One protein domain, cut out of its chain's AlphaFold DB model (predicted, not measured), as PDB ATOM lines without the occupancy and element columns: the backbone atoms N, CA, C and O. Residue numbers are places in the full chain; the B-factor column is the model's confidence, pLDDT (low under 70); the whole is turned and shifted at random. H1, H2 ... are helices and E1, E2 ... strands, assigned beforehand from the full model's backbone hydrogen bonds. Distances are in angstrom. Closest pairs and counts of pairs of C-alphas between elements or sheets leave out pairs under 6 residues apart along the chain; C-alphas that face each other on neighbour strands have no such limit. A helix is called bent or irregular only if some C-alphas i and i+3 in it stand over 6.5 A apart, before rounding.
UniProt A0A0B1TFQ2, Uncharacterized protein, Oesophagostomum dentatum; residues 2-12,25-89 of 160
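Overview. This is residues 2 to 12 and 25 to 89 of the 160 residues of an uncharacterized protein of Oesophagostomum dentatum (UniProt A0A0B1TFQ2). The printed part is a long, open frame: helix H2 makes one long side, a narrow ribbon of two antiparallel strands, E1 and E2, makes the other, and residues 48 to 56 join the two sides at one end. H1 lies at that same end, close to the last part of H2, while the small helix H3 sits far off at the opposite end, on the loop that leads from E1 back to E2. The 76 printed residues hold three named helices and two named strands, in the order H1, H2, E1, H3, E2, and the sheet has the order E1 - E2. The class is mixed, helices and strands, with under half of the residues in named elements. The whole is loose, with a radius of gyration of the C-alphas of 15.1 A, and spans 47 by 23 by 16 A.

Along the chain. H1 is residues 2 to 10, 12.4 A long from first to last C-alpha, and begins with C-alpha 2 at (104.269, 84.383, 200.074). H2 is residues 35 to 47, 19.0 A long, and is irregular: C-alphas 36 and 39 are 7.2 A apart. E1 is residues 57 to 60, 9.9 A long, with C-alpha 57 at (111.468, 73.515, 205.790). H3 is residues 74 to 79, 8.9 A long. E2 is residues 85 to 88, 10.3 A long, and ends with C-alpha 88 at (115.463, 73.727, 208.946).

Arrangement. H1 and H2 only just touch, with 3 pairs of C-alphas within 8 A, and H2 does so with residues 41 to 44 alone. Their closest C-alphas are those of Leu 2 and Phe 44, 6.7 A apart. The two helices run the same way at a shallow tilt of 18 degrees. H2 is apart from E2 and from H3, and H1 is apart from E1, E2 and H3. E1 and E2 are antiparallel neighbours, with 171 degrees between their directions. C-alphas 58 and 87 face each other at 4.8 A. N 59 and O 86 are 2.9 A apart and N 86 and O 59 are 2.8 A apart, both within hydrogen-bond range. In H1 and H3 every O i to N i+4 pair is within hydrogen-bond range; in H2, 7 of 9 are.

Size, cuts and confidence. The two C-alphas farthest apart are those of Tyr 12 and Trp 74, at 48.4 A. Residues 13 to 24 are cut out, and C-alphas 12 and 25 stand 30.2 A apart across the cut, which lies in the link from H1 to H2. Of the links printed whole, E1 to H3 is long, with the 13 residues 61 to 73; H2 to E1 is short, with 9 residues; H3 to E2 is tight, with 5. The mean pLDDT of the printed part is 92.5, and no printed residue is under 70.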
ATOM      1  N   LEU A   2     103.946  84.484 198.632       95.25
ATOM      2  CA  LEU A   2     104.269  84.383 200.074       95.25
ATOM      3  C   LEU A   2     103.111  84.746 201.029       95.25
ATOM      4  O   LEU A   2     102.964  84.126 202.083       95.25
ATOM      5  N   ASP A   3     102.241  85.690 200.655       95.62
ATOM      6  CA  ASP A   3     101.047  86.016 201.454       95.62
ATOM      7  C   ASP A   3     100.039  84.865 201.500       95.62
ATOM      8  O   ASP A   3      99.453  84.590 202.544       95.62
ATOM      9  N   HIS A   4      99.880  84.132 200.396       95.88
ATOM     10  CA  HIS A   4      98.991  82.969 200.354       95.88
ATOM     11  C   HIS A   4      99.576  81.818 201.170       95.88
ATOM     12  O   HIS A   4      98.847  81.153 201.900       95.88
ATOM     13  N   LEU A   5     100.900  81.628 201.117       96.06
ATOM     14  CA  LEU A   5     101.577  80.660 201.975       96.06
ATOM     15  C   LEU A   5     101.429  81.028 203.457       96.06
ATOM     16  O   LEU A   5     101.187  80.156 204.280       96.06
ATOM     17  N   THR A   6     101.485  82.318 203.798       96.88
ATOM     18  CA  THR A   6     101.198  82.798 205.160       96.88
ATOM     19  C   THR A   6      99.776  82.428 205.589       96.88
ATOM     20  O   THR A   6      99.584  81.933 206.696       96.88
ATOM     21  N   LEU A   7      98.771  82.625 204.731       96.69
ATOM     22  CA  LEU A   7      97.397  82.208 205.036       96.69
ATOM     23  C   LEU A   7      97.297  80.686 205.219       96.69
ATOM     24  O   LEU A   7      96.706  80.234 206.194       96.69
ATOM     25  N   PHE A   8      97.930  79.904 204.342       95.94
ATOM     26  CA  PHE A   8      97.964  78.441 204.431       95.94
ATOM     27  C   PHE A   8      98.600  77.939 205.734       95.94
ATOM     28  O   PHE A   8      98.035  77.073 206.399       95.94
ATOM     29  N   LEU A   9      99.748  78.502 206.127       94.75
ATOM     30  CA  LEU A   9     100.446  78.129 207.361       94.75
ATOM     31  C   LEU A   9      99.591  78.379 208.609       94.75
ATOM     32  O   LEU A   9      99.675  77.615 209.568       94.75
ATOM     33  N   ASN A  10      98.771  79.432 208.589       93.19
ATOM     34  CA  ASN A  10      97.956  79.847 209.731       93.19
ATOM     35  C   ASN A  10      96.522  79.281 209.709       93.19
ATOM     36  O   ASN A  10      95.813  79.395 210.708       93.19
ATOM     37  N   ALA A  11      96.091  78.667 208.606       94.19
ATOM     38  CA  ALA A  11      94.807  77.978 208.512       94.19
ATOM     39  C   ALA A  11      94.843  76.628 209.245       94.19
ATOM     40  O   ALA A  11      95.902  76.017 209.359       94.19
ATOM     41  N   TYR A  12      93.684  76.141 209.708       90.88
ATOM     42  CA  TYR A  12      93.519  74.815 210.332       90.88
ATOM     43  C   TYR A  12      94.647  74.485 211.319       90.88
ATOM     44  O   TYR A  12      95.506  73.634 211.050       90.88
ATOM     45  N   GLU A  25     110.895  81.563 188.008       86.50
ATOM     46  CA  GLU A  25     111.293  82.795 187.304       86.50
ATOM     47  C   GLU A  25     112.350  83.617 188.043       86.50
ATOM     48  O   GLU A  25     113.117  84.346 187.421       86.50
ATOM     49  N   LEU A  26     112.396  83.530 189.378       86.81
ATOM     50  CA  LEU A  26     113.118  84.495 190.217       86.81
ATOM     51  C   LEU A  26     114.596  84.688 189.839       86.81
ATOM     52  O   LEU A  26     115.135  85.768 190.060       86.81
ATOM     53  N   ALA A  27     115.240  83.659 189.296       84.25
ATOM     54  CA  ALA A  27     116.652  83.676 188.926       84.25
ATOM     55  C   ALA A  27     116.933  82.895 187.642       84.25
ATOM     56  O   ALA A  27     118.050  82.421 187.455       84.25
ATOM     57  N   HIS A  28     115.913  82.707 186.797       87.38
ATOM     58  CA  HIS A  28     116.035  81.830 185.640       87.38
ATOM     59  C   HIS A  28     117.106  82.347 184.675       87.38
ATOM     60  O   HIS A  28     118.085  81.657 184.416       87.38
ATOM     61  N   ASP A  29     116.964  83.589 184.210       87.69
ATOM     62  CA  ASP A  29     117.814  84.139 183.147       87.69
ATOM     63  C   ASP A  29     119.084  84.837 183.657       87.69
ATOM     64  O   ASP A  29     120.064  84.956 182.916       87.69
ATOM     65  N   ASP A  30     119.061  85.322 184.900       85.94
ATOM     66  CA  ASP A  30     120.154  86.065 185.534       85.94
ATOM     67  C   ASP A  30     120.063  85.937 187.062       85.94
ATOM     68  O   ASP A  30     119.185  86.514 187.707       85.94
ATOM     69  N   SER A  31     120.987  85.206 187.678       85.62
ATOM     70  CA  SER A  31     121.043  85.052 189.136       85.62
ATOM     71  C   SER A  31     121.343  86.360 189.864       85.62
ATOM     72  O   SER A  31     121.057  86.465 191.058       85.62
ATOM     73  N   GLN A  32     121.828  87.400 189.171       84.75
ATOM     74  CA  GLN A  32     121.992  88.716 189.782       84.75
ATOM     75  C   GLN A  32     120.668  89.287 190.274       84.75
ATOM     76  O   GLN A  32     120.701  90.174 191.109       84.75
ATOM     77  N   VAL A  33     119.501  88.826 189.809       86.75
ATOM     78  CA  VAL A  33     118.217  89.333 190.321       86.75
ATOM     79  C   VAL A  33     117.731  88.633 191.593       86.75
ATOM     80  O   VAL A  33     116.740  89.090 192.168       86.75
ATOM     81  N   LEU A  34     118.442  87.608 192.090       87.38
ATOM     82  CA  LEU A  34     118.091  86.882 193.320       87.38
ATOM     83  C   LEU A  34     117.891  87.815 194.518       87.38
ATOM     84  O   LEU A  34     116.890  87.683 195.225       87.38
ATOM     85  N   TYR A  35     118.771  88.814 194.684       89.69
ATOM     86  CA  TYR A  35     118.730  89.736 195.830       89.69
ATOM     87  C   TYR A  35     117.392  90.476 195.962       89.69
ATOM     88  O   TYR A  35     117.027  90.936 197.045       89.69
ATOM     89  N   LYS A  36     116.627  90.606 194.867       91.19
ATOM     90  CA  LYS A  36     115.314  91.264 194.881       91.19
ATOM     91  C   LYS A  36     114.306  90.521 195.758       91.19
ATOM     92  O   LYS A  36     113.363  91.142 196.245       91.19
ATOM     93  N   ALA A  37     114.483  89.215 195.959       92.81
ATOM     94  CA  ALA A  37     113.622  88.415 196.821       92.81
ATOM     95  C   ALA A  37     114.113  88.312 198.268       92.81
ATOM     96  O   ALA A  37     113.305  87.942 199.122       92.81
ATOM     97  N   ASP A  38     115.368  88.661 198.569       93.00
ATOM     98  CA  ASP A  38     115.977  88.442 199.888       93.00
ATOM     99  C   ASP A  38     115.123  89.019 201.016       93.00
ATOM    100  O   ASP A  38     114.736  88.306 201.944       93.00
ATOM    101  N   LEU A  39     114.742  90.298 200.907       96.31
ATOM    102  CA  LEU A  39     113.938  90.964 201.931       96.31
ATOM    103  C   LEU A  39     112.527  90.367 202.040       96.31
ATOM    104  O   LEU A  39     111.982  90.261 203.138       96.31
ATOM    105  N   ALA A  40     111.929  89.954 200.920       95.69
ATOM    106  CA  ALA A  40     110.598  89.354 200.912       95.69
ATOM    107  C   ALA A  40     110.598  87.971 201.585       95.69
ATOM    108  O   ALA A  40     109.730  87.692 202.416       95.69
ATOM    109  N   ILE A  41     111.591  87.129 201.275       95.12
ATOM    110  CA  ILE A  41     111.770  85.807 201.886       95.12
ATOM    111  C   ILE A  41     112.114  85.957 203.370       95.12
ATOM    112  O   ILE A  41     111.486  85.307 204.205       95.12
ATOM    113  N   TYR A  42     113.038  86.857 203.721       96.56
ATOM    114  CA  TYR A  42     113.381  87.159 205.112       96.56
ATOM    115  C   TYR A  42     112.146  87.569 205.922       96.56
ATOM    116  O   TYR A  42     111.838  86.951 206.944       96.56
ATOM    117  N   ASN A  43     111.392  88.562 205.439       98.00
ATOM    118  CA  ASN A  43     110.192  89.042 206.121       98.00
ATOM    119  C   ASN A  43     109.143  87.936 206.260       98.00
ATOM    120  O   ASN A  43     108.514  87.820 207.312       98.00
ATOM    121  N   PHE A  44     108.974  87.094 205.237       97.25
ATOM    122  CA  PHE A  44     108.085  85.937 205.303       97.25
ATOM    123  C   PHE A  44     108.504  84.946 206.401       97.25
ATOM    124  O   PHE A  44     107.659  84.543 207.205       97.25
ATOM    125  N   LEU A  45     109.789  84.581 206.466       96.62
ATOM    126  CA  LEU A  45     110.313  83.633 207.454       96.62
ATOM    127  C   LEU A  45     110.213  84.183 208.880       96.62
ATOM    128  O   LEU A  45     109.806  83.460 209.786       96.62
ATOM    129  N   VAL A  46     110.531  85.464 209.083       97.56
ATOM    130  CA  VAL A  46     110.411  86.123 210.392       97.56
ATOM    131  C   VAL A  46     108.950  86.195 210.830       97.56
ATOM    132  O   VAL A  46     108.628  85.785 211.947       97.56
ATOM    133  N   LYS A  47     108.052  86.645 209.945       97.62
ATOM    134  CA  LYS A  47     106.613  86.756 210.220       97.62
ATOM    135  C   LYS A  47     105.985  85.411 210.592       97.62
ATOM    136  O   LYS A  47     105.130  85.365 211.470       97.62
ATOM    137  N   ASN A  48     106.413  84.324 209.948       96.50
ATOM    138  CA  ASN A  48     105.841  82.986 210.131       96.50
ATOM    139  C   ASN A  48     106.684  82.063 211.027       96.50
ATOM    140  O   ASN A  48     106.411  80.866 211.100       96.50
ATOM    141  N   LYS A  49     107.690  82.594 211.739       95.50
ATOM    142  CA  LYS A  49     108.631  81.804 212.554       95.50
ATOM    143  C   LYS A  49     107.936  80.847 213.525       95.50
ATOM    144  O   LYS A  49     108.378  79.713 213.684       95.50
ATOM    145  N   ASN A  50     106.865  81.302 214.175       94.12
ATOM    146  CA  ASN A  50     106.129  80.488 215.143       94.12
ATOM    147  C   ASN A  50     105.361  79.355 214.449       94.12
ATOM    148  O   ASN A  50     105.475  78.207 214.870       94.12
ATOM    149  N   SER A  51     104.664  79.649 213.348       93.94
ATOM    150  CA  SER A  51     103.924  78.652 212.560       93.94
ATOM    151  C   SER A  51     104.846  77.605 211.922       93.94
ATOM    152  O   SER A  51     104.441  76.466 211.730       93.94
ATOM    153  N   LEU A  52     106.106  77.966 211.652       94.81
ATOM    154  CA  LEU A  52     107.144  77.076 211.119       94.81
ATOM    155  C   LEU A  52     107.970  76.359 212.207       94.81
ATOM    156  O   LEU A  52     108.831  75.541 211.889       94.81
ATOM    157  N   SER A  53     107.756  76.654 213.495       94.62
ATOM    158  CA  SER A  53     108.613  76.152 214.587       94.62
ATOM    159  C   SER A  53     108.571  74.629 214.763       94.62
ATOM    160  O   SER A  53     109.547  74.034 215.229       94.62
ATOM    161  N   ASN A  54     107.470  73.998 214.346       92.88
ATOM    162  CA  ASN A  54     107.277  72.550 214.342       92.88
ATOM    163  C   ASN A  54     107.296  71.956 212.920       92.88
ATOM    164  O   ASN A  54     106.643  70.951 212.651       92.88
ATOM    165  N   SER A  55     107.999  72.594 211.983       94.12
ATOM    166  CA  SER A  55     108.034  72.177 210.578       94.12
ATOM    167  C   SER A  55     109.441  71.805 210.129       94.12
ATOM    168  O   SER A  55     110.430  72.401 210.557       94.12
ATOM    169  N   PHE A  56     109.518  70.843 209.211       95.88
ATOM    170  CA  PHE A  56     110.658  70.740 208.311       95.88
ATOM    171  C   PHE A  56     110.455  71.743 207.172       95.88
ATOM    172  O   PHE A  56     109.396  71.764 206.548       95.88
ATOM    173  N   LEU A  57     111.456  72.582 206.916       96.44
ATOM    174  CA  LEU A  57     111.468  73.515 205.790       96.44
ATOM    175  C   LEU A  57     112.689  73.216 204.933       96.44
ATOM    176  O   LEU A  57     113.809  73.233 205.442       96.44
ATOM    177  N   PHE A  58     112.452  73.003 203.644       96.25
ATOM    178  CA  PHE A  58     113.477  72.808 202.629       96.25
ATOM    179  C   PHE A  58     113.440  74.001 201.679       96.25
ATOM    180  O   PHE A  58     112.379  74.342 201.156       96.25
ATOM    181  N   PHE A  59     114.587  74.635 201.462       94.56
ATOM    182  CA  PHE A  59     114.755  75.705 200.488       94.56
ATOM    183  C   PHE A  59     115.942  75.342 199.606       94.56
ATOM    184  O   PHE A  59     117.061  75.251 200.101       94.56
ATOM    185  N   PHE A  60     115.690  75.051 198.334       93.56
ATOM    186  CA  PHE A  60     116.698  74.490 197.441       93.56
ATOM    187  C   PHE A  60     116.455  74.887 195.986       93.56
ATOM    188  O   PHE A  60     115.332  75.242 195.619       93.56
ATOM    189  N   GLY A  61     117.513  74.823 195.181       91.25
ATOM    190  CA  GLY A  61     117.445  74.938 193.725       91.25
ATOM    191  C   GLY A  61     117.377  73.560 193.071       91.25
ATOM    192  O   GLY A  61     117.863  72.581 193.626       91.25
ATOM    193  N   ASP A  62     116.791  73.470 191.885       90.56
ATOM    194  CA  ASP A  62     116.839  72.269 191.043       90.56
ATOM    195  C   ASP A  62     118.138  72.180 190.226       90.56
ATOM    196  O   ASP A  62     118.554  71.103 189.795       90.56
ATOM    197  N   HIS A  63     118.792  73.322 190.025       92.12
ATOM    198  CA  HIS A  63     120.122  73.455 189.448       92.12
ATOM    199  C   HIS A  63     120.805  74.748 189.931       92.12
ATOM    200  O   HIS A  63     120.168  75.630 190.507       92.12
ATOM    201  N   GLY A  64     122.109  74.881 189.674       90.44
ATOM    202  CA  GLY A  64     122.812  76.166 189.775       90.44
ATOM    203  C   GLY A  64     122.680  77.003 188.494       90.44
ATOM    204  O   GLY A  64     121.897  76.660 187.609       90.44
ATOM    205  N   PRO A  65     123.431  78.098 188.320       90.44
ATOM    206  CA  PRO A  65     123.224  79.014 187.199       90.44
ATOM    207  C   PRO A  65     123.425  78.342 185.827       90.44
ATOM    208  O   PRO A  65     124.470  77.759 185.520       90.44
ATOM    209  N   ARG A  66     122.405  78.437 184.967       89.62
ATOM    210  CA  ARG A  66     122.449  77.954 183.572       89.62
ATOM    211  C   ARG A  66     122.589  79.081 182.561       89.62
ATOM    212  O   ARG A  66     123.232  78.867 181.532       89.62
ATOM    213  N   TYR A  67     122.049  80.242 182.901       89.69
ATOM    214  CA  TYR A  67     122.003  81.450 182.089       89.69
ATOM    215  C   TYR A  67     122.744  82.595 182.797       89.69
ATOM    216  O   TYR A  67     123.382  82.383 183.829       89.69
ATOM    217  N   GLY A  68     122.725  83.787 182.204       87.94
ATOM    218  CA  GLY A  68     123.418  84.947 182.754       87.94
ATOM    219  C   GLY A  68     124.939  84.920 182.559       87.94
ATOM    220  O   GLY A  68     125.533  83.998 181.984       87.94
ATOM    221  N   LYS A  69     125.594  85.992 183.012       89.69
ATOM    222  CA  LYS A  69     127.053  86.160 182.880       89.69
ATOM    223  C   LYS A  69     127.811  85.193 183.787       89.69
ATOM    224  O   LYS A  69     128.873  84.698 183.417       89.69
ATOM    225  N   GLU A  70     127.254  84.902 184.952       87.81
ATOM    226  CA  GLU A  70     127.779  83.986 185.953       87.81
ATOM    227  C   GLU A  70     127.945  82.562 185.410       87.81
ATOM    228  O   GLU A  70     128.990  81.956 185.651       87.81
ATOM    229  N   ALA A  71     127.004  82.056 184.600       91.00
ATOM    230  CA  ALA A  71     127.061  80.701 184.046       91.00
ATOM    231  C   ALA A  71     128.190  80.528 183.020       91.00
ATOM    232  O   ALA A  71     128.613  79.405 182.749       91.00
ATOM    233  N   SER A  72     128.686  81.636 182.458       91.75
ATOM    234  CA  SER A  72     129.800  81.651 181.501       91.75
ATOM    235  C   SER A  72     131.175  81.642 182.184       91.75
ATOM    236  O   SER A  72     132.200  81.533 181.514       91.75
ATOM    237  N   THR A  73     131.227  81.775 183.511       92.94
ATOM    238  CA  THR A  73     132.480  81.720 184.272       92.94
ATOM    239  C   THR A  73     132.896  80.274 184.546       92.94
ATOM    240  O   THR A  73     132.059  79.374 184.619       92.94
ATOM    241  N   TRP A  74     134.193  80.034 184.765       93.81
ATOM    242  CA  TRP A  74     134.687  78.707 185.162       93.81
ATOM    243  C   TRP A  74     134.030  78.195 186.454       93.81
ATOM    244  O   TRP A  74     133.743  77.004 186.568       93.81
ATOM    245  N   LEU A  75     133.758  79.096 187.406       92.25
ATOM    246  CA  LEU A  75     133.050  78.756 188.638       92.25
ATOM    247  C   LEU A  75     131.585  78.413 188.349       92.25
ATOM    248  O   LEU A  75     131.132  77.349 188.746       92.25
ATOM    249  N   GLY A  76     130.870  79.242 187.585       91.31
ATOM    250  CA  GLY A  76     129.477  78.979 187.211       91.31
ATOM    251  C   GLY A  76     129.284  77.664 186.455       91.31
ATOM    252  O   GLY A  76     128.305  76.962 186.692       91.31
ATOM    253  N   ALA A  77     130.245  77.269 185.616       90.12
ATOM    254  CA  ALA A  77     130.228  75.966 184.953       90.12
ATOM    255  C   ALA A  77     130.267  74.788 185.947       90.12
ATOM    256  O   ALA A  77     129.641  73.759 185.689       90.12
ATOM    257  N   LYS A  78     130.969  74.937 187.080       91.12
ATOM    258  CA  LYS A  78     130.961  73.958 188.179       91.12
ATOM    259  C   LYS A  78     129.680  74.049 189.005       91.12
ATOM    260  O   LYS A  78     129.043  73.027 189.246       91.12
ATOM    261  N   GLU A  79     129.279  75.264 189.373       91.75
ATOM    262  CA  GLU A  79     128.100  75.513 190.208       91.75
ATOM    263  C   GLU A  79     126.791  75.108 189.527       91.75
ATOM    264  O   GLU A  79     125.819  74.794 190.202       91.75
ATOM    265  N   ARG A  80     126.748  75.029 188.190       91.31
ATOM    266  CA  ARG A  80     125.569  74.585 187.430       91.31
ATOM    267  C   ARG A  80     124.968  73.268 187.945       91.31
ATOM    268  O   ARG A  80     123.747  73.122 187.924       91.31
ATOM    269  N   ASN A  81     125.810  72.337 188.399       90.31
ATOM    270  CA  ASN A  81     125.398  71.036 188.940       90.31
ATOM    271  C   ASN A  81     125.495  70.963 190.476       90.31
ATOM    272  O   ASN A  81     125.400  69.875 191.034       90.31
ATOM    273  N   ASN A  82     125.691  72.102 191.144       91.19
ATOM    274  CA  ASN A  82     125.783  72.236 192.595       91.19
ATOM    275  C   ASN A  82     124.669  73.175 193.100       91.19
ATOM    276  O   ASN A  82     124.928  74.329 193.445       91.19
ATOM    277  N   PRO A  83     123.396  72.742 193.060       90.62
ATOM    278  CA  PRO A  83     122.304  73.569 193.544       90.62
ATOM    279  C   PRO A  83     122.422  73.822 195.048       90.62
ATOM    280  O   PRO A  83     122.857  72.966 195.818       90.62
ATOM    281  N   PHE A  84     121.961  74.993 195.479       90.00
ATOM    282  CA  PHE A  84     121.900  75.320 196.899       90.00
ATOM    283  C   PHE A  84     120.854  74.454 197.621       90.00
ATOM    284  O   PHE A  84     119.812  74.120 197.050       90.00
ATOM    285  N   LEU A  85     121.094  74.156 198.901       93.62
ATOM    286  CA  LEU A  85     120.157  73.461 199.784       93.62
ATOM    287  C   LEU A  85     120.264  74.009 201.212       93.62
ATOM    288  O   LEU A  85     121.315  73.949 201.840       93.62
ATOM    289  N   TYR A  86     119.141  74.474 201.749       94.75
ATOM    290  CA  TYR A  86     118.953  74.811 203.154       94.75
ATOM    291  C   TYR A  86     117.831  73.972 203.750       94.75
ATOM    292  O   TYR A  86     116.744  73.859 203.181       94.75
ATOM    293  N   ILE A  87     118.086  73.428 204.938       95.81
ATOM    294  CA  ILE A  87     117.110  72.650 205.697       95.81
ATOM    295  C   ILE A  87     116.992  73.247 207.094       95.81
ATOM    296  O   ILE A  87     117.986  73.441 207.796       95.81
ATOM    297  N   THR A  88     115.762  73.495 207.531       95.31
ATOM    298  CA  THR A  88     115.463  73.727 208.946       95.31
ATOM    299  C   THR A  88     114.566  72.610 209.458       95.31
ATOM    300  O   THR A  88     113.709  72.115 208.729       95.31
ATOM    301  N   VAL A  89     114.779  72.211 210.709       95.50
ATOM    302  CA  VAL A  89     114.017  71.142 211.367       95.50
ATOM    303  C   VAL A  89     113.174  71.697 212.523       95.50
ATOM    304  O   VAL A  89     113.537  72.759 213.075       95.50
TER     305      VAL A  89